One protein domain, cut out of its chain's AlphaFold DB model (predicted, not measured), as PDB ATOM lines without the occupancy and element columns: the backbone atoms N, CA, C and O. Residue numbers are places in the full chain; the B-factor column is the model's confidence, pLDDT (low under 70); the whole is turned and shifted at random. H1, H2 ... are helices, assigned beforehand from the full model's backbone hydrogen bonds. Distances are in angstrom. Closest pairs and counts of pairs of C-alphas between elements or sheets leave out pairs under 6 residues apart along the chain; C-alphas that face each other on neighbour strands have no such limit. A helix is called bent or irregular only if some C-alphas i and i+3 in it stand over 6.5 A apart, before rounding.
ATOM      1  N   SER A 115     212.855 121.589  77.661       55.38
ATOM      2  CA  SER A 115     211.732 120.787  78.178       55.38
ATOM      3  C   SER A 115     210.570 121.673  78.614       55.38
ATOM      4  O   SER A 115     209.422 121.388  78.271       55.38
ATOM      5  N   ASP A 116     210.887 122.798  79.256       59.16
ATOM      6  CA  ASP A 116     209.901 123.773  79.729       59.16
ATOM      7  C   ASP A 116     209.112 124.365  78.557       59.16
ATOM      8  O   ASP A 116     207.932 124.682  78.681       59.16
ATOM      9  N   THR A 117     209.718 124.405  77.363       76.19
ATOM     10  CA  THR A 117     209.069 124.969  76.182       76.19
ATOM     11  C   THR A 117     207.905 124.122  75.683       76.19
ATOM     12  O   THR A 117     206.882 124.701  75.347       76.19
ATOM     13  N   ILE A 118     208.018 122.785  75.614       82.56
ATOM     14  CA  ILE A 118     206.932 121.925  75.090       82.56
ATOM     15  C   ILE A 118     205.756 121.894  76.065       82.56
ATOM     16  O   ILE A 118     204.598 121.921  75.647       82.56
ATOM     17  N   PHE A 119     206.049 121.855  77.361       85.81
ATOM     18  CA  PHE A 119     205.021 121.843  78.385       85.81
ATOM     19  C   PHE A 119     204.277 123.184  78.479       85.81
ATOM     20  O   PHE A 119     203.047 123.184  78.454       85.81
ATOM     21  N   ASP A 120     204.988 124.319  78.454       86.31
ATOM     22  CA  ASP A 120     204.382 125.660  78.358       86.31
ATOM     23  C   ASP A 120     203.479 125.782  77.123       86.31
ATOM     24  O   ASP A 120     202.380 126.334  77.172       86.31
ATOM     25  N   ILE A 121     203.939 125.210  76.010       84.88
ATOM     26  CA  ILE A 121     203.216 125.083  74.747       84.88
ATOM     27  C   ILE A 121     201.894 124.317  75.004       84.88
ATOM     28  O   ILE A 121     200.814 124.881  74.806       84.88
ATOM     29  N   VAL A 122     201.921 123.098  75.545       90.12
ATOM     30  CA  VAL A 122     200.693 122.324  75.833       90.12
ATOM     31  C   VAL A 122     199.757 123.043  76.815       90.12
ATOM     32  O   VAL A 122     198.546 123.069  76.585       90.12
ATOM     33  N   LEU A 123     200.290 123.678  77.862       91.44
ATOM     34  CA  LEU A 123     199.500 124.461  78.817       91.44
ATOM     35  C   LEU A 123     198.787 125.638  78.152       91.44
ATOM     36  O   LEU A 123     197.617 125.891  78.437       91.44
ATOM     37  N   GLN A 124     199.467 126.342  77.250       89.88
ATOM     38  CA  GLN A 124     198.887 127.460  76.519       89.88
ATOM     39  C   GLN A 124     197.771 127.002  75.564       89.88
ATOM     40  O   GLN A 124     196.756 127.682  75.407       89.88
ATOM     41  N   TRP A 125     197.940 125.842  74.923       91.94
ATOM     42  CA  TRP A 125     196.878 125.229  74.122       91.94
ATOM     43  C   TRP A 125     195.676 124.857  74.998       91.94
ATOM     44  O   TRP A 125     194.542 125.217  74.672       91.94
ATOM     45  N   GLY A 126     195.927 124.199  76.132       93.31
ATOM     46  CA  GLY A 126     194.894 123.787  77.079       93.31
ATOM     47  C   GLY A 126     194.118 124.975  77.646       93.31
ATOM     48  O   GLY A 126     192.890 124.943  77.684       93.31
ATOM     49  N   SER A 127     194.800 126.064  78.007       94.50
ATOM     50  CA  SER A 127     194.147 127.264  78.535       94.50
ATOM     51  C   SER A 127     193.242 127.941  77.500       94.50
ATOM     52  O   SER A 127     192.141 128.388  77.835       94.50
ATOM     53  N   LEU A 128     193.658 127.966  76.230       91.25
ATOM     54  CA  LEU A 128     192.852 128.500  75.135       91.25
ATOM     55  C   LEU A 128     191.646 127.604  74.826       91.25
ATOM     56  O   LEU A 128     190.546 128.116  74.615       91.25
ATOM     57  N   ALA A 129     191.835 126.281  74.841       92.12
ATOM     58  CA  ALA A 129     190.760 125.307  74.670       92.12
ATOM     59  C   ALA A 129     189.700 125.436  75.775       92.12
ATOM     60  O   ALA A 129     188.508 125.539  75.477       92.12
ATOM     61  N   ILE A 130     190.133 125.520  77.039       95.06
ATOM     62  CA  ILE A 130     189.253 125.731  78.196       95.06
ATOM     63  C   ILE A 130     188.517 127.063  78.066       95.06
ATOM     64  O   ILE A 130     187.300 127.102  78.227       95.06
ATOM     65  N   SER A 131     189.210 128.153  77.720       95.12
ATOM     66  CA  SER A 131     188.537 129.439  77.539       95.12
ATOM     67  C   SER A 131     187.466 129.373  76.447       95.12
ATOM     68  O   SER A 131     186.347 129.836  76.666       95.12
ATOM     69  N   LYS A 132     187.763 128.758  75.298       92.69
ATOM     70  CA  LYS A 132     186.772 128.586  74.230       92.69
ATOM     71  C   LYS A 132     185.576 127.752  74.666       92.69
ATOM     72  O   LYS A 132     184.456 128.087  74.297       92.69
ATOM     73  N   LEU A 133     185.790 126.724  75.484       93.75
ATOM     74  CA  LEU A 133     184.702 125.949  76.072       93.75
ATOM     75  C   LEU A 133     183.835 126.800  77.016       93.75
ATOM     76  O   LEU A 133     182.612 126.708  76.961       93.75
ATOM     77  N   CYS A 134     184.441 127.678  77.822       95.06
ATOM     78  CA  CYS A 134     183.715 128.584  78.719       95.06
ATOM     79  C   CYS A 134     182.857 129.613  77.964       95.06
ATOM     80  O   CYS A 134     181.753 129.929  78.403       95.06
ATOM     81  N   PHE A 135     183.345 130.134  76.833       95.00
ATOM     82  CA  PHE A 135     182.617 131.130  76.035       95.00
ATOM     83  C   PHE A 135     181.694 130.529  74.974       95.00
ATOM     84  O   PHE A 135     180.855 131.250  74.432       95.00
ATOM     85  N   TYR A 136     181.785 129.225  74.711       94.69
ATOM     86  CA  TYR A 136     180.982 128.531  73.706       94.69
ATOM     87  C   TYR A 136     179.465 128.805  73.802       94.69
ATOM     88  O   TYR A 136     178.880 129.118  72.762       94.69
ATOM     89  N   PRO A 137     178.813 128.796  74.989       93.69
ATOM     90  CA  PRO A 137     177.376 129.071  75.095       93.69
ATOM     91  C   PRO A 137     176.960 130.463  74.599       93.69
ATOM     92  O   PRO A 137     175.814 130.663  74.215       93.69
ATOM     93  N   ILE A 138     177.876 131.433  74.601       93.62
ATOM     94  CA  ILE A 138     177.609 132.810  74.162       93.62
ATOM     95  C   ILE A 138     178.108 133.016  72.729       93.62
ATOM     96  O   ILE A 138     177.412 133.602  71.903       93.62
ATOM     97  N   GLU A 139     179.302 132.516  72.415       93.88
ATOM     98  CA  GLU A 139     179.953 132.701  71.118       93.88
ATOM     99  C   GLU A 139     179.195 131.987  69.999       93.88
ATOM    100  O   GLU A 139     178.969 132.562  68.930       93.88
ATOM    101  N   PHE A 140     178.756 130.753  70.251       94.44
ATOM    102  CA  PHE A 140     178.146 129.930  69.220       94.44
ATOM    103  C   PHE A 140     176.802 130.488  68.708       94.44
ATOM    104  O   PHE A 140     176.656 130.586  67.490       94.44
ATOM    105  N   PRO A 141     175.841 130.929  69.545       93.38
ATOM    106  CA  PRO A 141     174.607 131.549  69.055       93.38
ATOM    107  C   PRO A 141     174.836 132.796  68.193       93.38
ATOM    108  O   PRO A 141     174.166 132.977  67.173       93.38
ATOM    109  N   ILE A 142     175.801 133.643  68.566       93.44
ATOM    110  CA  ILE A 142     176.146 134.855  67.809       93.44
ATOM    111  C   ILE A 142     176.781 134.468  66.467       93.44
ATOM    112  O   ILE A 142     176.433 135.032  65.424       93.44
ATOM    113  N   HIS A 143     177.668 133.471  66.472       93.75
ATOM    114  CA  HIS A 143     178.244 132.914  65.253       93.75
ATOM    115  C   HIS A 143     177.156 132.330  64.340       93.75
ATOM    116  O   HIS A 143     177.075 132.699  63.172       93.75
ATOM    117  N   ALA A 144     176.269 131.489  64.874       92.38
ATOM    118  CA  ALA A 144     175.172 130.875  64.133       92.38
ATOM    119  C   ALA A 144     174.241 131.923  63.504       92.38
ATOM    120  O   ALA A 144     173.906 131.817  62.324       92.38
ATOM    121  N   LEU A 145     173.885 132.974  64.252       91.38
ATOM    122  CA  LEU A 145     173.103 134.098  63.738       91.38
ATOM    123  C   LEU A 145     173.847 134.850  62.623       91.38
ATOM    124  O   LEU A 145     173.246 135.194  61.606       91.38
ATOM    125  N   THR A 146     175.152 135.080  62.782       92.38
ATOM    126  CA  THR A 146     175.984 135.732  61.758       92.38
ATOM    127  C   THR A 146     176.010 134.905  60.477       92.38
ATOM    128  O   THR A 146     175.699 135.426  59.406       92.38
ATOM    129  N   THR A 147     176.302 133.607  60.584       92.69
ATOM    130  CA  THR A 147     176.300 132.669  59.456       92.69
ATOM    131  C   THR A 147     174.930 132.613  58.788       92.69
ATOM    132  O   THR A 147     174.851 132.637  57.564       92.69
ATOM    133  N   PHE A 148     173.843 132.611  59.562       90.81
ATOM    134  CA  PHE A 148     172.489 132.640  59.017       90.81
ATOM    135  C   PHE A 148     172.211 133.918  58.217       90.81
ATOM    136  O   PHE A 148     171.775 133.849  57.069       90.81
ATOM    137  N   ILE A 149     172.532 135.094  58.759       90.00
ATOM    138  CA  ILE A 149     172.358 136.365  58.038       90.00
ATOM    139  C   ILE A 149     173.209 136.393  56.760       90.00
ATOM    140  O   ILE A 149     172.735 136.838  55.718       90.00
ATOM    141  N   GLN A 150     174.443 135.889  56.819       92.56
ATOM    142  CA  GLN A 150     175.344 135.809  55.664       92.56
ATOM    143  C   GLN A 150     174.852 134.817  54.603       92.56
ATOM    144  O   GLN A 150     175.018 135.062  53.407       92.56
ATOM    145  N   SER A 151     174.238 133.712  55.036       90.06
ATOM    146  CA  SER A 151     173.673 132.672  54.173       90.06
ATOM    147  C   SER A 151     172.455 133.142  53.392       90.06
ATOM    148  O   SER A 151     172.236 132.720  52.254       90.06
ATOM    149  N   ASN A 152     171.672 134.034  53.997       86.88
ATOM    150  CA  ASN A 152     170.445 134.513  53.405       86.88
ATOM    151  C   ASN A 152     170.777 135.499  52.297       86.88
ATOM    152  O   ASN A 152     171.517 136.468  52.476       86.88
ATOM    153  N   HIS A 153     170.193 135.249  51.134       73.19
ATOM    154  CA  HIS A 153     170.131 136.268  50.110       73.19
ATOM    155  C   HIS A 153     169.188 137.352  50.589       73.19
ATOM    156  O   HIS A 153     168.122 137.042  51.121       73.19
ATOM    157  N   SER A 154     169.552 138.610  50.363       54.31
ATOM    158  CA  SER A 154     168.538 139.661  50.349       54.31
ATOM    159  C   SER A 154     167.465 139.185  49.357       54.31
ATOM    160  O   SER A 154     167.825 138.913  48.205       54.31
ATOM    161  N   PRO A 155     166.214 138.928  49.789       46.03
ATOM    162  CA  PRO A 155     165.238 138.243  48.955       46.03
ATOM    163  C   PRO A 155     165.089 139.013  47.640       46.03
ATOM    164  O   PRO A 155     164.786 140.209  47.670       46.03
ATOM    165  N   PRO A 156     165.330 138.378  46.480       40.19
ATOM    166  CA  PRO A 156     164.919 138.975  45.235       40.19
ATOM    167  C   PRO A 156     163.395 138.852  45.215       40.19
ATOM    168  O   PRO A 156     162.872 137.743  45.241       40.19
ATOM    169  N   GLN A 157     162.722 139.996  45.134       41.25
ATOM    170  CA  GLN A 157     161.301 140.174  44.812       41.25
ATOM    171  C   GLN A 157     160.340 140.380  46.006       41.25
ATOM    172  O   GLN A 157     160.328 139.592  46.954       41.25
ATOM    173  N   PRO A 158     159.458 141.397  45.927       46.84
ATOM    174  CA  PRO A 158     158.472 141.729  46.962       46.84
ATOM    175  C   PRO A 158     157.378 140.663  47.175       46.84
ATOM    176  O   PRO A 158     156.695 140.700  48.193       46.84
ATOM    177  N   LEU A 183     169.393 143.399  66.754       67.69
ATOM    178  CA  LEU A 183     170.440 142.408  67.073       67.69
ATOM    179  C   LEU A 183     170.179 141.610  68.354       67.69
ATOM    180  O   LEU A 183     170.098 140.384  68.305       67.69
ATOM    181  N   ALA A 184     170.008 142.290  69.489       70.44
ATOM    182  CA  ALA A 184     169.745 141.621  70.764       70.44
ATOM    183  C   ALA A 184     168.362 140.947  70.775       70.44
ATOM    184  O   ALA A 184     168.218 139.832  71.273       70.44
ATOM    185  N   SER A 185     167.362 141.590  70.164       78.81
ATOM    186  CA  SER A 185     166.009 141.046  70.022       78.81
ATOM    187  C   SER A 185     165.972 139.823  69.104       78.81
ATOM    188  O   SER A 185     165.309 138.847  69.453       78.81
ATOM    189  N   SER A 186     166.724 139.812  67.993       77.25
ATOM    190  CA  SER A 186     166.850 138.623  67.135       77.25
ATOM    191  C   SER A 186     167.557 137.495  67.861       77.25
ATOM    192  O   SER A 186     167.063 136.378  67.824       77.25
ATOM    193  N   LEU A 187     168.665 137.767  68.559       81.06
ATOM    194  CA  LEU A 187     169.386 136.735  69.307       81.06
ATOM    195  C   LEU A 187     168.504 136.125  70.406       81.06
ATOM    196  O   LEU A 187     168.413 134.905  70.516       81.06
ATOM    197  N   PHE A 188     167.812 136.959  71.185       84.00
ATOM    198  CA  PHE A 188     166.914 136.491  72.238       84.00
ATOM    199  C   PHE A 188     165.712 135.726  71.675       84.00
ATOM    200  O   PHE A 188     165.374 134.658  72.179       84.00
ATOM    201  N   SER A 189     165.088 136.228  70.606       83.44
ATOM    202  CA  SER A 189     163.968 135.543  69.944       83.44
ATOM    203  C   SER A 189     164.396 134.196  69.378       83.44
ATOM    204  O   SER A 189     163.666 133.219  69.493       83.44
ATOM    205  N   LEU A 190     165.606 134.124  68.829       77.62
ATOM    206  CA  LEU A 190     166.201 132.916  68.282       77.62
ATOM    207  C   LEU A 190     166.494 131.885  69.375       77.62
ATOM    208  O   LEU A 190     166.111 130.724  69.234       77.62
ATOM    209  N   LEU A 191     167.092 132.314  70.490       83.88
ATOM    210  CA  LEU A 191     167.291 131.472  71.673       83.88
ATOM    211  C   LEU A 191     165.955 130.994  72.254       83.88
ATOM    212  O   LEU A 191     165.831 129.830  72.621       83.88
ATOM    213  N   LYS A 192     164.933 131.856  72.286       87.50
ATOM    214  CA  LYS A 192     163.591 131.512  72.773       87.50
ATOM    215  C   LYS A 192     162.861 130.538  71.843       87.50
ATOM    216  O   LYS A 192     162.188 129.637  72.327       87.50
ATOM    217  N   GLN A 193     162.981 130.714  70.528       84.62
ATOM    218  CA  GLN A 193     162.279 129.907  69.528       84.62
ATOM    219  C   GLN A 193     162.916 128.528  69.343       84.62
ATOM    220  O   GLN A 193     162.202 127.540  69.195       84.62
ATOM    221  N   LYS A 194     164.252 128.453  69.310       81.31
ATOM    222  CA  LYS A 194     164.982 127.200  69.057       81.31
ATOM    223  C   LYS A 194     165.409 126.490  70.343       81.31
ATOM    224  O   LYS A 194     165.652 125.286  70.311       81.31
ATOM    225  N   GLY A 195     165.493 127.196  71.472       86.81
ATOM    226  CA  GLY A 195     165.937 126.623  72.739       86.81
ATOM    227  C   GLY A 195     167.347 126.037  72.640       86.81
ATOM    228  O   GLY A 195     168.232 126.601  71.996       86.81
ATOM    229  N   TYR A 196     167.553 124.871  73.252       85.62
ATOM    230  CA  TYR A 196     168.839 124.169  73.240       85.62
ATOM    231  C   TYR A 196     169.213 123.595  71.863       85.62
ATOM    232  O   TYR A 196     170.391 123.367  71.603       85.62
ATOM    233  N   HIS A 197     168.253 123.420  70.948       83.62
ATOM    234  CA  HIS A 197     168.517 122.859  69.616       83.62
ATOM    235  C   HIS A 197     169.384 123.746  68.729       83.62
ATOM    236  O   HIS A 197     169.902 123.285  67.711       83.62
ATOM    237  N   ILE A 198     169.574 125.017  69.102       84.69
ATOM    238  CA  ILE A 198     170.553 125.864  68.426       84.69
ATOM    239  C   ILE A 198     171.939 125.196  68.452       84.69
ATOM    240  O   ILE A 198     172.626 125.198  67.435       84.69
ATOM    241  N   TYR A 199     172.303 124.539  69.560       88.19
ATOM    242  CA  TYR A 199     173.626 123.957  69.805       88.19
ATOM    243  C   TYR A 199     173.885 122.626  69.090       88.19
ATOM    244  O   TYR A 199     174.998 122.112  69.177       88.19
ATOM    245  N   ASP A 200     172.923 122.084  68.340       81.69
ATOM    246  CA  ASP A 200     173.086 120.794  67.656       81.69
ATOM    247  C   ASP A 200     174.196 120.847  66.580       81.69
ATOM    248  O   ASP A 200     174.874 119.855  66.324       81.69
ATOM    249  N   GLY A 201     174.443 122.022  65.984       81.31
ATOM    250  CA  GLY A 201     175.603 122.267  65.109       81.31
ATOM    251  C   GLY A 201     176.870 122.702  65.853       81.31
ATOM    252  O   GLY A 201     177.943 122.836  65.260       81.31
ATOM    253  N   GLY A 202     176.765 122.949  67.154       88.00
ATOM    254  CA  GLY A 202     177.818 123.589  67.914       88.00
ATOM    255  C   GLY A 202     178.915 122.638  68.398       88.00
ATOM    256  O   GLY A 202     180.047 123.079  68.579       88.00
ATOM    257  N   LEU A 203     178.668 121.323  68.465       88.88
ATOM    258  CA  LEU A 203     179.753 120.347  68.649       88.88
ATOM    259  C   LEU A 203     180.728 120.367  67.461       88.88
ATOM    260  O   LEU A 203     181.941 120.354  67.665       88.88
ATOM    261  N   VAL A 204     180.213 120.466  66.228       90.75
ATOM    262  CA  VAL A 204     181.046 120.594  65.018       90.75
ATOM    263  C   VAL A 204     181.835 121.903  65.049       90.75
ATOM    264  O   VAL A 204     183.026 121.902  64.746       90.75
ATOM    265  N   TYR A 205     181.208 122.998  65.486       92.44
ATOM    266  CA  TYR A 205     181.878 124.285  65.702       92.44
ATOM    267  C   TYR A 205     183.002 124.195  66.747       92.44
ATOM    268  O   TYR A 205     184.112 124.678  66.514       92.44
ATOM    269  N   LEU A 206     182.750 123.542  67.886       92.12
ATOM    270  CA  LEU A 206     183.750 123.353  68.935       92.12
ATOM    271  C   LEU A 206     184.927 122.521  68.410       92.12
ATOM    272  O   LEU A 206     186.075 122.931  68.562       92.12
ATOM    273  N   LEU A 207     184.648 121.404  67.732       92.00
ATOM    274  CA  LEU A 207     185.663 120.548  67.119       92.00
ATOM    275  C   LEU A 207     186.493 121.311  66.074       92.00
ATOM    276  O   LEU A 207     187.723 121.252  66.108       92.00
ATOM    277  N   HIS A 208     185.837 122.075  65.195       91.94
ATOM    278  CA  HIS A 208     186.493 122.946  64.217       91.94
ATOM    279  C   HIS A 208     187.460 123.926  64.896       91.94
ATOM    280  O   HIS A 208     188.617 124.055  64.483       91.94
ATOM    281  N   ASN A 209     187.019 124.589  65.967       91.06
ATOM    282  CA  ASN A 209     187.851 125.531  66.708       91.06
ATOM    283  C   ASN A 209     189.027 124.841  67.402       91.06
ATOM    284  O   ASN A 209     190.148 125.345  67.323       91.06
ATOM    285  N   MET A 210     188.811 123.682  68.030       91.31
ATOM    286  CA  MET A 210     189.881 122.925  68.689       91.31
ATOM    287  C   MET A 210     190.951 122.472  67.694       91.31
ATOM    288  O   MET A 210     192.144 122.635  67.956       91.31
ATOM    289  N   ILE A 211     190.543 121.981  66.520       90.62
ATOM    290  CA  ILE A 211     191.464 121.597  65.441       90.62
ATOM    291  C   ILE A 211     192.212 122.820  64.912       90.62
ATOM    292  O   ILE A 211     193.429 122.774  64.745       90.62
ATOM    293  N   THR A 212     191.521 123.941  64.701       89.94
ATOM    294  CA  THR A 212     192.152 125.190  64.245       89.94
ATOM    295  C   THR A 212     193.220 125.667  65.231       89.94
ATOM    296  O   THR A 212     194.323 126.038  64.823       89.94
ATOM    297  N   ILE A 213     192.912 125.629  66.529       89.00
ATOM    298  CA  ILE A 213     193.838 125.983  67.605       89.00
ATOM    299  C   ILE A 213     195.038 125.027  67.617       89.00
ATOM    300  O   ILE A 213     196.176 125.491  67.666       89.00
ATOM    301  N   LEU A 214     194.804 123.716  67.507       88.06
ATOM    302  CA  LEU A 214     195.859 122.702  67.456       88.06
ATOM    303  C   LEU A 214     196.792 122.892  66.249       88.06
ATOM    304  O   LEU A 214     198.007 122.784  66.381       88.06
ATOM    305  N   ILE A 215     196.257 123.217  65.072       88.25
ATOM    306  CA  ILE A 215     197.085 123.418  63.878       88.25
ATOM    307  C   ILE A 215     197.910 124.705  63.990       88.25
ATOM    308  O   ILE A 215     199.110 124.679  63.721       88.25
ATOM    309  N   ASN A 216     197.308 125.814  64.439       86.00
ATOM    310  CA  ASN A 216     198.044 127.062  64.706       86.00
ATOM    311  C   ASN A 216     199.192 126.834  65.696       86.00
ATOM    312  O   ASN A 216     200.276 127.406  65.585       86.00
ATOM    313  N   PHE A 217     198.940 125.979  66.675       85.38
ATOM    314  CA  PHE A 217     199.895 125.600  67.689       85.38
ATOM    315  C   PHE A 217     201.063 124.766  67.139       85.38
ATOM    316  O   PHE A 217     202.227 125.064  67.426       85.38
ATOM    317  N   ILE A 218     200.770 123.777  66.293       85.25
ATOM    318  CA  ILE A 218     201.779 123.002  65.563       85.25
ATOM    319  C   ILE A 218     202.626 123.940  64.687       85.25
ATOM    320  O   ILE A 218     203.854 123.890  64.741       85.25
ATOM    321  N   GLN A 219     201.986 124.853  63.950       85.62
ATOM    322  CA  GLN A 219     202.667 125.843  63.112       85.62
ATOM    323  C   GLN A 219     203.631 126.716  63.924       85.62
ATOM    324  O   GLN A 219     204.792 126.877  63.548       85.62
ATOM    325  N   ARG A 220     203.192 127.235  65.075       83.69
ATOM    326  CA  ARG A 220     204.050 128.029  65.964       83.69
ATOM    327  C   ARG A 220     205.242 127.225  66.482       83.69
ATOM    328  O   ARG A 220     206.354 127.746  66.533       83.69
ATOM    329  N   SER A 221     205.024 125.959  66.829       83.69
ATOM    330  CA  SER A 221     206.082 125.065  67.307       83.69
ATOM    331  C   SER A 221     207.153 124.836  66.234       83.69
ATOM    332  O   SER A 221     208.346 124.946  66.524       83.69
ATOM    333  N   PHE A 222     206.747 124.621  64.979       83.44
ATOM    334  CA  PHE A 222     207.672 124.526  63.843       83.44
ATOM    335  C   PHE A 222     208.432 125.831  63.585       83.44
ATOM    336  O   PHE A 222     209.640 125.805  63.344       83.44
ATOM    337  N   ASN A 223     207.761 126.977  63.695       82.25
ATOM    338  CA  ASN A 223     208.400 128.275  63.477       82.25
ATOM    339  C   ASN A 223     209.449 128.582  64.555       82.25
ATOM    340  O   ASN A 223     210.539 129.057  64.237       82.25
ATOM    341  N   ASN A 224     209.185 128.213  65.810       82.50
ATOM    342  CA  ASN A 224     210.164 128.317  66.894       82.50
ATOM    343  C   ASN A 224     211.380 127.396  66.678       82.50
ATOM    344  O   ASN A 224     212.511 127.794  66.951       82.50
ATOM    345  N   LEU A 225     211.169 126.180  66.159       80.94
ATOM    346  CA  LEU A 225     212.256 125.258  65.809       80.94
ATOM    347  C   LEU A 225     213.150 125.821  64.696       80.94
ATOM    348  O   LEU A 225     214.375 125.736  64.797       80.94
ATOM    349  N   ASN A 226     212.553 126.437  63.673       77.62
ATOM    350  CA  ASN A 226     213.288 127.028  62.555       77.62
ATOM    351  C   ASN A 226     214.075 128.283  62.958       77.62
ATOM    352  O   ASN A 226     215.218 128.442  62.536       77.62
ATOM    353  N   ASN A 227     213.514 129.142  63.814       72.88
ATOM    354  CA  ASN A 227     214.169 130.388  64.237       72.88
ATOM    355  C   ASN A 227     215.429 130.166  65.091       72.88
ATOM    356  O   ASN A 227     216.291 131.040  65.157       72.88
ATOM    357  N   ASN A 228     215.578 128.989  65.703       74.69
ATOM    358  CA  ASN A 228     216.785 128.624  66.444       74.69
ATOM    359  C   ASN A 228     217.964 128.217  65.532       74.69
ATOM    360  O   ASN A 228     219.079 128.016  66.020       74.69
ATOM    361  N   GLN A 229     217.760 128.107  64.212       69.62
ATOM    362  CA  GLN A 229     218.831 127.837  63.250       69.62
ATOM    363  C   GLN A 229     219.514 129.148  62.828       69.62
ATOM    364  O   GLN A 229     219.036 129.859  61.957       69.62
ATOM    365  N   LYS A 236     215.650 131.967  53.712       69.19
ATOM    366  CA  LYS A 236     215.503 131.281  52.429       69.19
ATOM    367  C   LYS A 236     214.047 131.392  51.953       69.19
ATOM    368  O   LYS A 236     213.142 131.216  52.771       69.19
ATOM    369  N   PRO A 237     213.791 131.575  50.643       81.31
ATOM    370  CA  PRO A 237     212.441 131.538  50.059       81.31
ATOM    371  C   PRO A 237     211.660 130.260  50.423       81.31
ATOM    372  O   PRO A 237     210.432 130.272  50.456       81.31
ATOM    373  N   LEU A 238     212.378 129.188  50.773       83.06
ATOM    374  CA  LEU A 238     211.835 127.934  51.285       83.06
ATOM    375  C   LEU A 238     210.975 128.114  52.550       83.06
ATOM    376  O   LEU A 238     209.920 127.501  52.637       83.06
ATOM    377  N   ALA A 239     211.379 128.959  53.507       81.56
ATOM    378  CA  ALA A 239     210.632 129.141  54.756       81.56
ATOM    379  C   ALA A 239     209.249 129.759  54.494       81.56
ATOM    380  O   ALA A 239     208.239 129.243  54.958       81.56
ATOM    381  N   SER A 240     209.192 130.785  53.637       81.50
ATOM    382  CA  SER A 240     207.924 131.395  53.215       81.50
ATOM    383  C   SER A 240     207.026 130.418  52.450       81.50
ATOM    384  O   SER A 240     205.805 130.545  52.518       81.50
ATOM    385  N   PHE A 241     207.606 129.482  51.695       85.81
ATOM    386  CA  PHE A 241     206.840 128.450  50.997       85.81
ATOM    387  C   PHE A 241     206.294 127.400  51.972       85.81
ATOM    388  O   PHE A 241     205.136 127.010  51.858       85.81
ATOM    389  N   ILE A 242     207.088 126.994  52.968       85.56
ATOM    390  CA  ILE A 242     206.650 126.085  54.034       85.56
ATOM    391  C   ILE A 242     205.513 126.715  54.845       85.56
ATOM    392  O   ILE A 242     204.496 126.060  55.050       85.56
ATOM    393  N   ASP A 243     205.629 127.989  55.232       82.44
ATOM    394  CA  ASP A 243     204.549 128.712  55.915       82.44
ATOM    395  C   ASP A 243     203.258 128.717  55.086       82.44
ATOM    396  O   ASP A 243     202.175 128.470  55.617       82.44
ATOM    397  N   PHE A 244     203.365 128.953  53.774       86.12
ATOM    398  CA  PHE A 244     202.223 128.893  52.864       86.12
ATOM    399  C   PHE A 244     201.600 127.490  52.813       86.12
ATOM    400  O   PHE A 244     200.378 127.370  52.897       86.12
ATOM    401  N   LEU A 245     202.414 126.430  52.726       88.31
ATOM    402  CA  LEU A 245     201.924 125.050  52.732       88.31
ATOM    403  C   LEU A 245     201.259 124.671  54.055       88.31
ATOM    404  O   LEU A 245     200.225 124.010  54.037       88.31
ATOM    405  N   ILE A 246     201.807 125.103  55.194       86.44
ATOM    406  CA  ILE A 246     201.206 124.856  56.510       86.44
ATOM    407  C   ILE A 246     199.867 125.593  56.622       86.44
ATOM    408  O   ILE A 246     198.879 124.995  57.053       86.44
ATOM    409  N   SER A 247     199.794 126.850  56.174       85.12
ATOM    410  CA  SER A 247     198.528 127.590  56.107       85.12
ATOM    411  C   SER A 247     197.514 126.898  55.190       85.12
ATOM    412  O   SER A 247     196.351 126.745  55.559       85.12
ATOM    413  N   LEU A 248     197.936 126.414  54.019       88.38
ATOM    414  CA  LEU A 248     197.056 125.692  53.098       88.38
ATOM    415  C   LEU A 248     196.566 124.367  53.703       88.38
ATOM    416  O   LEU A 248     195.376 124.057  53.623       88.38
ATOM    417  N   LEU A 249     197.452 123.612  54.355       88.19
ATOM    418  CA  LEU A 249     197.123 122.373  55.059       88.19
ATOM    419  C   LEU A 249     196.108 122.628  56.176       88.19
ATOM    420  O   LEU A 249     195.117 121.908  56.279       88.19
ATOM    421  N   LYS A 250     196.305 123.695  56.961       88.81
ATOM    422  CA  LYS A 250     195.368 124.121  58.005       88.81
ATOM    423  C   LYS A 250     193.960 124.283  57.458       88.81
ATOM    424  O   LYS A 250     193.008 123.734  58.016       88.81
ATOM    425  N   TYR A 251     193.821 125.027  56.367       88.69
ATOM    426  CA  TYR A 251     192.513 125.246  55.775       88.69
ATOM    427  C   TYR A 251     191.956 123.986  55.108       88.69
ATOM    428  O   TYR A 251     190.762 123.738  55.204       88.69
ATOM    429  N   THR A 252     192.800 123.147  54.509       90.00
ATOM    430  CA  THR A 252     192.378 121.871  53.905       90.00
ATOM    431  C   THR A 252     191.790 120.916  54.947       90.00
ATOM    432  O   THR A 252     190.805 120.234  54.677       90.00
ATOM    433  N   LEU A 253     192.358 120.889  56.155       91.12
ATOM    434  CA  LEU A 253     191.873 120.047  57.251       91.12
ATOM    435  C   LEU A 253     190.602 120.595  57.912       91.12
ATOM    436  O   LEU A 253     189.774 119.826  58.391       91.12
ATOM    437  N   THR A 254     190.443 121.917  57.950       92.81
ATOM    438  CA  THR A 254     189.317 122.571  58.638       92.81
ATOM    439  C   THR A 254     188.117 122.826  57.727       92.81
ATOM    440  O   THR A 254     186.995 122.922  58.224       92.81
ATOM    441  N   LEU A 255     188.307 122.875  56.404       93.62
ATOM    442  CA  LEU A 255     187.248 123.195  55.444       93.62
ATOM    443  C   LEU A 255     186.047 122.230  55.492       93.62
ATOM    444  O   LEU A 255     184.930 122.739  55.575       93.62
ATOM    445  N   PRO A 256     186.213 120.891  55.538       93.38
ATOM    446  CA  PRO A 256     185.071 119.976  55.634       93.38
ATOM    447  C   PRO A 256     184.192 120.232  56.862       93.38
ATOM    448  O   PRO A 256     182.965 120.164  56.785       93.38
ATOM    449  N   LEU A 257     184.819 120.564  57.995       93.25
ATOM    450  CA  LEU A 257     184.115 120.884  59.235       93.25
ATOM    451  C   LEU A 257     183.384 122.219  59.132       93.25
ATOM    452  O   LEU A 257     182.254 122.327  59.594       93.25
ATOM    453  N   ASP A 258     183.998 123.214  58.496       92.88
ATOM    454  CA  ASP A 258     183.380 124.520  58.275       92.88
ATOM    455  C   ASP A 258     182.169 124.448  57.331       92.88
ATOM    456  O   ASP A 258     181.130 125.060  57.602       92.88
ATOM    457  N   VAL A 259     182.254 123.656  56.256       92.75
ATOM    458  CA  VAL A 259     181.124 123.403  55.349       92.75
ATOM    459  C   VAL A 259     179.992 122.698  56.093       92.75
ATOM    460  O   VAL A 259     178.843 123.144  56.025       92.75
ATOM    461  N   LEU A 260     180.310 121.634  56.839       91.94
ATOM    462  CA  LEU A 260     179.328 120.882  57.619       91.94
ATOM    463  C   LEU A 260     178.642 121.778  58.656       91.94
ATOM    464  O   LEU A 260     177.416 121.818  58.727       91.94
ATOM    465  N   MET A 261     179.424 122.548  59.409       91.44
ATOM    466  CA  MET A 261     178.939 123.516  60.388       91.44
ATOM    467  C   MET A 261     178.019 124.556  59.744       91.44
ATOM    468  O   MET A 261     176.901 124.754  60.216       91.44
ATOM    469  N   THR A 262     178.447 125.180  58.643       92.06
ATOM    470  CA  THR A 262     177.650 126.184  57.922       92.06
ATOM    471  C   THR A 262     176.306 125.602  57.490       92.06
ATOM    472  O   THR A 262     175.263 126.204  57.727       92.06
ATOM    473  N   ARG A 263     176.304 124.404  56.896       89.50
ATOM    474  CA  ARG A 263     175.076 123.762  56.410       89.50
ATOM    475  C   ARG A 263     174.158 123.305  57.532       89.50
ATOM    476  O   ARG A 263     172.950 123.478  57.406       89.50
ATOM    477  N   LEU A 264     174.705 122.778  58.627       88.62
ATOM    478  CA  LEU A 264     173.921 122.432  59.814       88.62
ATOM    479  C   LEU A 264     173.242 123.671  60.394       88.62
ATOM    480  O   LEU A 264     172.041 123.636  60.650       88.62
ATOM    481  N   ILE A 265     173.982 124.775  60.536       89.31
ATOM    482  CA  ILE A 265     173.439 126.051  61.007       89.31
ATOM    483  C   ILE A 265     172.292 126.496  60.094       89.31
ATOM    484  O   ILE A 265     171.168 126.685  60.556       89.31
ATOM    485  N   VAL A 266     172.548 126.602  58.788       87.88
ATOM    486  CA  VAL A 266     171.562 127.062  57.801       87.88
ATOM    487  C   VAL A 266     170.327 126.170  57.802       87.88
ATOM    488  O   VAL A 266     169.212 126.659  57.976       87.88
ATOM    489  N   HIS A 267     170.496 124.855  57.682       84.62
ATOM    490  CA  HIS A 267     169.368 123.935  57.654       84.62
ATOM    491  C   HIS A 267     168.545 123.997  58.947       84.62
ATOM    492  O   HIS A 267     167.317 123.940  58.894       84.62
ATOM    493  N   ARG A 268     169.175 124.155  60.118       81.69
ATOM    494  CA  ARG A 268     168.447 124.302  61.390       81.69
ATOM    495  C   ARG A 268     167.645 125.583  61.496       81.69
ATOM    496  O   ARG A 268     166.609 125.590  62.163       81.69
ATOM    497  N   PHE A 269     168.083 126.644  60.832       80.56
ATOM    498  CA  PHE A 269     167.287 127.857  60.739       80.56
ATOM    499  C   PHE A 269     166.094 127.718  59.793       80.56
ATOM    500  O   PHE A 269     165.042 128.279  60.086       80.56
ATOM    501  N   TYR A 270     166.223 126.944  58.713       78.12
ATOM    502  CA  TYR A 270     165.159 126.779  57.716       78.12
ATOM    503  C   TYR A 270     164.135 125.685  58.045       78.12
ATOM    504  O   TYR A 270     162.955 125.860  57.750       78.12
ATOM    505  N   LYS A 271     164.542 124.569  58.662       75.12
ATOM    506  CA  LYS A 271     163.644 123.446  58.972       75.12
ATOM    507  C   LYS A 271     163.257 123.460  60.452       75.12
ATOM    508  O   LYS A 271     164.125 123.410  61.325       75.12
ATOM    509  N   ASN A 272     161.957 123.541  60.734       62.16
ATOM    510  CA  ASN A 272     161.421 123.462  62.098       62.16
ATOM    511  C   ASN A 272     161.179 122.019  62.575       62.16
ATOM    512  O   ASN A 272     161.106 121.816  63.781       62.16
ATOM    513  N   ASP A 273     161.147 121.034  61.668       56.03
ATOM    514  CA  ASP A 273     160.690 119.676  61.992       56.03
ATOM    515  C   ASP A 273     161.799 118.618  62.107       56.03
ATOM    516  O   ASP A 273     162.823 118.642  61.418       56.03
ATOM    517  N   SER A 274     161.517 117.658  62.989       54.62
ATOM    518  CA  SER A 274     162.329 116.607  63.626       54.62
ATOM    519  C   SER A 274     163.064 115.598  62.731       54.62
ATOM    520  O   SER A 274     163.733 114.708  63.255       54.62
ATOM    521  N   THR A 275     163.025 115.718  61.402       61.25
ATOM    522  CA  THR A 275     163.746 114.800  60.493       61.25
ATOM    523  C   THR A 275     165.197 115.245  60.306       61.25
ATOM    524  O   THR A 275     165.630 115.709  59.249       61.25
ATOM    525  N   LEU A 276     165.935 115.140  61.404       58.50
ATOM    526  CA  LEU A 276     167.346 115.480  61.575       58.50
ATOM    527  C   LEU A 276     168.274 114.482  60.853       58.50
ATOM    528  O   LEU A 276     169.386 114.833  60.465       58.50
ATOM    529  N   GLU A 277     167.789 113.259  60.625       58.03
ATOM    530  CA  GLU A 277     168.559 112.137  60.067       58.03
ATOM    531  C   GLU A 277     169.069 112.381  58.633       58.03
ATOM    532  O   GLU A 277     170.083 111.810  58.225       58.03
ATOM    533  N   ASN A 278     168.456 113.311  57.890       56.28
ATOM    534  CA  ASN A 278     168.783 113.547  56.478       56.28
ATOM    535  C   ASN A 278     169.907 114.571  56.225       56.28
ATOM    536  O   ASN A 278     170.371 114.679  55.089       56.28
ATOM    537  N   ILE A 279     170.396 115.285  57.249       63.22
ATOM    538  CA  ILE A 279     171.565 116.193  57.141       63.22
ATOM    539  C   ILE A 279     172.821 115.514  57.698       63.22
ATOM    540  O   ILE A 279     173.679 116.125  58.337       63.22
ATOM    541  N   THR A 280     172.919 114.206  57.528       67.81
ATOM    542  CA  THR A 280     174.127 113.491  57.907       67.81
ATOM    543  C   THR A 280     175.231 113.789  56.896       67.81
ATOM    544  O   THR A 280     174.990 113.955  55.702       67.81
ATOM    545  N   PHE A 281     176.475 113.826  57.374       78.00
ATOM    546  CA  PHE A 281     177.686 113.866  56.544       78.00
ATOM    547  C   PHE A 281     177.629 112.860  55.376       78.00
ATOM    548  O   PHE A 281     178.061 113.156  54.266       78.00
ATOM    549  N   ILE A 282     176.995 111.707  55.616       83.75
ATOM    550  CA  ILE A 282     176.725 110.658  54.628       83.75
ATOM    551  C   ILE A 282     175.815 111.155  53.495       83.75
ATOM    552  O   ILE A 282     176.125 110.920  52.333       83.75
ATOM    553  N   SER A 283     174.716 111.849  53.806       82.94
ATOM    554  CA  SER A 283     173.799 112.424  52.808       82.94
ATOM    555  C   SER A 283     174.517 113.437  51.910       82.94
ATOM    556  O   SER A 283     174.405 113.393  50.688       82.94
ATOM    557  N   LEU A 284     175.356 114.287  52.510       82.62
ATOM    558  CA  LEU A 284     176.155 115.268  51.778       82.62
ATOM    559  C   LEU A 284     177.165 114.603  50.831       82.62
ATOM    560  O   LEU A 284     177.269 114.983  49.666       82.62
ATOM    561  N   MET A 285     177.867 113.573  51.313       85.75
ATOM    562  CA  MET A 285     178.790 112.788  50.493       85.75
ATOM    563  C   MET A 285     178.084 112.040  49.358       85.75
ATOM    564  O   MET A 285     178.656 111.937  48.276       85.75
ATOM    565  N   LYS A 286     176.871 111.523  49.586       88.81
ATOM    566  CA  LYS A 286     176.098 110.787  48.574       88.81
ATOM    567  C   LYS A 286     175.541 111.699  47.479       88.81
ATOM    568  O   LYS A 286     175.602 111.324  46.317       88.81
ATOM    569  N   ASN A 287     175.037 112.879  47.841       88.12
ATOM    570  CA  ASN A 287     174.327 113.751  46.899       88.12
ATOM    571  C   ASN A 287     175.262 114.663  46.094       88.12
ATOM    572  O   ASN A 287     175.016 114.912  44.920       88.12
ATOM    573  N   GLU A 288     176.328 115.179  46.712       87.38
ATOM    574  CA  GLU A 288     177.228 116.152  46.068       87.38
ATOM    575  C   GLU A 288     178.633 115.599  45.817       87.38
ATOM    576  O   GLU A 288     179.430 116.207  45.103       87.38
ATOM    577  N   GLY A 289     178.960 114.443  46.395       89.56
ATOM    578  CA  GLY A 289     180.309 113.894  46.382       89.56
ATOM    579  C   GLY A 289     181.225 114.537  47.427       89.56
ATOM    580  O   GLY A 289     181.001 115.640  47.928       89.56
ATOM    581  N   ILE A 290     182.308 113.831  47.754       89.19
ATOM    582  CA  ILE A 290     183.269 114.239  48.793       89.19
ATOM    583  C   ILE A 290     183.937 115.569  48.427       89.19
ATOM    584  O   ILE A 290     183.987 116.482  49.243       89.19
ATOM    585  N   ILE A 291     184.442 115.688  47.197       88.56
ATOM    586  CA  ILE A 291     185.247 116.844  46.779       88.56
ATOM    587  C   ILE A 291     184.356 118.068  46.556       88.56
ATOM    588  O   ILE A 291     184.618 119.126  47.119       88.56
ATOM    589  N   SER A 292     183.289 117.926  45.768       87.69
ATOM    590  CA  SER A 292     182.421 119.060  45.431       87.69
ATOM    591  C   SER A 292     181.612 119.537  46.641       87.69
ATOM    592  O   SER A 292     181.480 120.739  46.849       87.69
ATOM    593  N   GLY A 293     181.131 118.610  47.480       88.25
ATOM    594  CA  GLY A 293     180.365 118.936  48.680       88.25
ATOM    595  C   GLY A 293     181.232 119.466  49.825       88.25
ATOM    596  O   GLY A 293     181.073 120.610  50.238       88.25
ATOM    597  N   LEU A 294     182.157 118.654  50.357       91.00
ATOM    598  CA  LEU A 294     182.888 118.988  51.596       91.00
ATOM    599  C   LEU A 294     183.988 120.028  51.413       91.00
ATOM    600  O   LEU A 294     184.353 120.696  52.377       91.00
ATOM    601  N   TYR A 295     184.519 120.164  50.200       94.00
ATOM    602  CA  TYR A 295     185.531 121.168  49.875       94.00
ATOM    603  C   TYR A 295     184.951 122.328  49.056       94.00
ATOM    604  O   TYR A 295     185.699 123.098  48.440       94.00
ATOM    605  N   ALA A 296     183.625 122.510  49.093       91.81
ATOM    606  CA  ALA A 296     182.994 123.731  48.620       91.81
ATOM    607  C   ALA A 296     183.669 124.939  49.292       91.81
ATOM    608  O   ALA A 296     183.833 124.988  50.509       91.81
ATOM    609  N   GLY A 297     184.123 125.900  48.489       91.69
ATOM    610  CA  GLY A 297     184.819 127.078  49.008       91.69
ATOM    611  C   GLY A 297     186.338 126.985  49.131       91.69
ATOM    612  O   GLY A 297     186.945 127.942  49.619       91.69
ATOM    613  N   GLY A 378     175.477 143.361  50.022       92.50
ATOM    614  CA  GLY A 378     175.424 141.906  50.193       92.50
ATOM    615  C   GLY A 378     176.736 141.309  50.713       92.50
ATOM    616  O   GLY A 378     176.708 140.366  51.495       92.50
ATOM    617  N   LEU A 379     177.887 141.896  50.359       95.12
ATOM    618  CA  LEU A 379     179.203 141.478  50.868       95.12
ATOM    619  C   LEU A 379     179.456 141.929  52.318       95.12
ATOM    620  O   LEU A 379     180.372 141.428  52.962       95.12
ATOM    621  N   LEU A 380     178.641 142.857  52.831       94.81
ATOM    622  CA  LEU A 380     178.679 143.362  54.208       94.81
ATOM    623  C   LEU A 380     177.513 142.826  55.063       94.81
ATOM    624  O   LEU A 380     177.302 143.275  56.192       94.81
ATOM    625  N   ALA A 381     176.738 141.868  54.546       91.06
ATOM    626  CA  ALA A 381     175.603 141.283  55.251       91.06
ATOM    627  C   ALA A 381     176.070 140.603  56.544       91.06
ATOM    628  O   ALA A 381     176.943 139.744  56.492       91.06
ATOM    629  N   GLY A 382     175.507 140.991  57.693       88.81
ATOM    630  CA  GLY A 382     175.861 140.430  59.006       88.81
ATOM    631  C   GLY A 382     177.024 141.117  59.733       88.81
ATOM    632  O   GLY A 382     177.341 140.717  60.852       88.81
ATOM    633  N   LEU A 383     177.616 142.177  59.162       92.25
ATOM    634  CA  LEU A 383     178.824 142.808  59.713       92.25
ATOM    635  C   LEU A 383     178.622 143.323  61.149       92.25
ATOM    636  O   LEU A 383     179.499 143.180  61.993       92.25
ATOM    637  N   ASN A 384     177.439 143.861  61.457       89.62
ATOM    638  CA  ASN A 384     177.138 144.368  62.799       89.62
ATOM    639  C   ASN A 384     177.120 143.255  63.861       89.62
ATOM    640  O   ASN A 384     177.555 143.484  64.985       89.62
ATOM    641  N   VAL A 385     176.633 142.057  63.513       89.25
ATOM    642  CA  VAL A 385     176.661 140.898  64.425       89.25
ATOM    643  C   VAL A 385     178.087 140.392  64.564       89.25
ATOM    644  O   VAL A 385     178.530 140.111  65.672       89.25
ATOM    645  N   TYR A 386     178.842 140.380  63.464       89.31
ATOM    646  CA  TYR A 386     180.253 140.015  63.481       89.31
ATOM    647  C   TYR A 386     181.081 140.896  64.428       89.31
ATOM    648  O   TYR A 386     181.901 140.384  65.186       89.31
ATOM    649  N   PHE A 387     180.810 142.204  64.481       90.62
ATOM    650  CA  PHE A 387     181.462 143.097  65.442       90.62
ATOM    651  C   PHE A 387     181.174 142.753  66.910       90.62
ATOM    652  O   PHE A 387     181.996 143.084  67.761       90.62
ATOM    653  N   MET A 388     180.075 142.059  67.231       89.69
ATOM    654  CA  MET A 388     179.825 141.564  68.593       89.69
ATOM    655  C   MET A 388     180.713 140.368  68.962       89.69
ATOM    656  O   MET A 388     181.003 140.181  70.143       89.69
ATOM    657  N   LEU A 389     181.192 139.585  67.983       89.06
ATOM    658  CA  LEU A 389     182.148 138.505  68.258       89.06
ATOM    659  C   LEU A 389     183.520 139.048  68.670       89.06
ATOM    660  O   LEU A 389     184.215 138.398  69.443       89.06
ATOM    661  N   PHE A 390     183.914 140.229  68.189       88.81
ATOM    662  CA  PHE A 390     185.236 140.796  68.464       88.81
ATOM    663  C   PHE A 390     185.541 141.002  69.965       88.81
ATOM    664  O   PHE A 390     186.532 140.445  70.444       88.81
ATOM    665  N   PRO A 391     184.727 141.742  70.749       91.69
ATOM    666  CA  PRO A 391     184.981 141.911  72.178       91.69
ATOM    667  C   PRO A 391     184.888 140.582  72.933       91.69
ATOM    668  O   PRO A 391     185.679 140.343  73.841       91.69
ATOM    669  N   LEU A 392     183.979 139.688  72.532       90.38
ATOM    670  CA  LEU A 392     183.851 138.364  73.141       90.38
ATOM    671  C   LEU A 392     185.122 137.526  72.938       90.38
ATOM    672  O   LEU A 392     185.619 136.900  73.874       90.38
ATOM    673  N   TRP A 393     185.684 137.564  71.732       89.44
ATOM    674  CA  TRP A 393     186.948 136.918  71.417       89.44
ATOM    675  C   TRP A 393     188.111 137.504  72.233       89.44
ATOM    676  O   TRP A 393     188.885 136.740  72.811       89.44
ATOM    677  N   MET A 394     188.199 138.832  72.360       90.88
ATOM    678  CA  MET A 394     189.211 139.497  73.194       90.88
ATOM    679  C   MET A 394     189.132 139.050  74.659       90.88
ATOM    680  O   MET A 394     190.152 138.711  75.259       90.88
ATOM    681  N   ILE A 395     187.923 138.994  75.227       93.31
ATOM    682  CA  ILE A 395     187.704 138.511  76.596       93.31
ATOM    683  C   ILE A 395     188.138 137.043  76.719       93.31
ATOM    684  O   ILE A 395     188.820 136.690  77.678       93.31
ATOM    685  N   SER A 396     187.817 136.196  75.735       91.06
ATOM    686  CA  SER A 396     188.268 134.799  75.711       91.06
ATOM    687  C   SER A 396     189.798 134.691  75.739       91.06
ATOM    688  O   SER A 396     190.344 133.950  76.553       91.06
ATOM    689  N   VAL A 397     190.523 135.485  74.948       89.25
ATOM    690  CA  VAL A 397     191.997 135.488  74.988       89.25
ATOM    691  C   VAL A 397     192.534 135.935  76.352       89.25
ATOM    692  O   VAL A 397     193.469 135.324  76.872       89.25
ATOM    693  N   LEU A 398     191.937 136.959  76.968       93.25
ATOM    694  CA  LEU A 398     192.335 137.410  78.306       93.25
ATOM    695  C   LEU A 398     192.128 136.316  79.361       93.25
ATOM    696  O   LEU A 398     193.020 136.065  80.171       93.25
ATOM    697  N   VAL A 399     190.989 135.620  79.316       94.81
ATOM    698  CA  VAL A 399     190.697 134.494  80.213       94.81
ATOM    699  C   VAL A 399     191.668 133.335  79.976       94.81
ATOM    700  O   VAL A 399     192.175 132.768  80.939       94.81
ATOM    701  N   ALA A 400     191.994 133.012  78.723       94.31
ATOM    702  CA  ALA A 400     192.992 131.991  78.399       94.31
ATOM    703  C   ALA A 400     194.378 132.327  78.979       94.31
ATOM    704  O   ALA A 400     195.050 131.449  79.523       94.31
ATOM    705  N   ASN A 401     194.792 133.595  78.909       92.62
ATOM    706  CA  ASN A 401     196.050 134.058  79.500       92.62
ATOM    707  C   ASN A 401     196.028 133.970  81.030       92.62
ATOM    708  O   ASN A 401     197.001 133.522  81.632       92.62
ATOM    709  N   TYR A 402     194.914 134.349  81.658       96.06
ATOM    710  CA  TYR A 402     194.745 134.225  83.104       96.06
ATOM    711  C   TYR A 402     194.823 132.762  83.571       96.06
ATOM    712  O   TYR A 402     195.547 132.454  84.519       96.06
ATOM    713  N   ILE A 403     194.137 131.848  82.872       94.50
ATOM    714  CA  ILE A 403     194.189 130.403  83.147       94.50
ATOM    715  C   ILE A 403     195.618 129.883  82.977       94.50
ATOM    716  O   ILE A 403     196.104 129.158  83.840       94.50
ATOM    717  N   TYR A 404     196.309 130.276  81.904       94.62
ATOM    718  CA  TYR A 404     197.695 129.876  81.653       94.62
ATOM    719  C   TYR A 404     198.633 130.287  82.797       94.62
ATOM    720  O   TYR A 404     199.334 129.437  83.340       94.62
ATOM    721  N   LEU A 405     198.610 131.563  83.200       93.50
ATOM    722  CA  LEU A 405     199.452 132.066  84.293       93.50
ATOM    723  C   LEU A 405     199.135 131.369  85.622       93.50
ATOM    724  O   LEU A 405     200.045 131.034  86.377       93.50
ATOM    725  N   SER A 406     197.852 131.109  85.881       95.06
ATOM    726  CA  SER A 406     197.408 130.411  87.090       95.06
ATOM    727  C   SER A 406     197.887 128.958  87.120       95.06
ATOM    728  O   SER A 406     198.426 128.514  88.129       95.06
ATOM    729  N   LEU A 407     197.741 128.225  86.010       93.50
ATOM    730  CA  LEU A 407     198.213 126.842  85.892       93.50
ATOM    731  C   LEU A 407     199.732 126.764  86.036       93.50
ATOM    732  O   LEU A 407     200.228 125.951  86.812       93.50
TER     733      LEU A 407
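This is residues 115 to 158, 183 to 229, 236 to 297 and 378 to 407 of the 493 residues of the protein "Mitochondrial substrate carrier family protein" of Tieghemostelium lacteum (UniProt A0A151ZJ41). Three long helical runs, H1a, H2b and H3, stand side by side in a row with H2b in the middle; H1b turns across H2b and H3b near one end, and H7 crosses H1a and packs on H1b. H2a packs on H1b, while the short helices H4, H5 and H6 follow H3b, H6 packing on it. The printed part has 183 residues with seven named helices, H1 to H7 in chain order, and no named strand: all helix. It is elongated, 63 by 39 by 32 A, and only just compact, close to loose, with a radius of gyration of the C-alphas of 19.1 A.

By hydrogen bonds H1, H2 and H3 were each assigned as one helix, but they are bent: C-alphas 134 and 137, 193 and 196, and 253 and 256 are 7.3, 9.5 and 7.0 A apart. Arms H1a, residues 115 to 134, and H1b, residues 137 to 151, stand only just about perpendicular, at 72 degrees. H1b touches H2a, residues 183 to 193, with residues 141 to 145 alone, closest C-alphas Ile 142 and Leu 187, 7.2 A. H2b, residues 196 to 227, is irregular, C-alphas 198 and 201 being 7.0 A apart, and has a kink of 36 degrees near residue 203. With residues 206 to 221 alone it touches H1a, opposite ways at a shallow tilt of 20 degrees, closest C-alphas Ala 129 and Met 210, 6.5 A. Residues 212 to 219 of H2b touch residues 243 to 250 of H3a, residues 237 to 253, closest C-alphas Ile 215 and Lys 250, 6.2 A. H3b, residues 256 to 270, touches H1b about perpendicular at 81 degrees, closest C-alphas Phe 148 and Val 266, 5.8 A. H4, residues 276 to 279, is close to H3b but not clearly touching, C-alphas Leu 264 and Ile 279 being closest at 7.2 A. H5, residues 281 to 288, and H6, residues 290 to 294, touch only at the corner, closest C-alphas Leu 284 and Gly 293, 6.4 A. Residues 396 to 407 of H7, residues 383 to 407, touch residues 123 to 132 of H1a at a steep tilt of 45 degrees, closest C-alphas Leu 128 and Ala 400, 4.8 A. Each O i to N i+4 pair is within hydrogen-bond range in H2a, H3a, H3b, H5 and H6, against 15 of 16 in H1a, 9 of 11 in H1b, 23 of 28 in H2b and 16 of 21 in H7; H4 is too short for one.

H1a begins at C-alpha 115 (211.732, 120.787, 78.178) and is 29.1 A long; H2b is 46.6 A. H7, 36.3 A, ends at C-alpha 407 (198.213, 126.842, 85.892).

The farthest C-alphas, Ser 115 and Pro 158, are 65.2 A apart. Residues 159 to 182, 230 to 235 and 298 to 377 are not printed; the C-alpha gaps across these cuts are 23.4, 11.8 and 17.6 A. The links H3 to H4, H4 to H5 and H5 to H6 are tight. Mean pLDDT of the printed part is 85.0, with 19 residues under 70, among them 154 to 158 and 272 to 280.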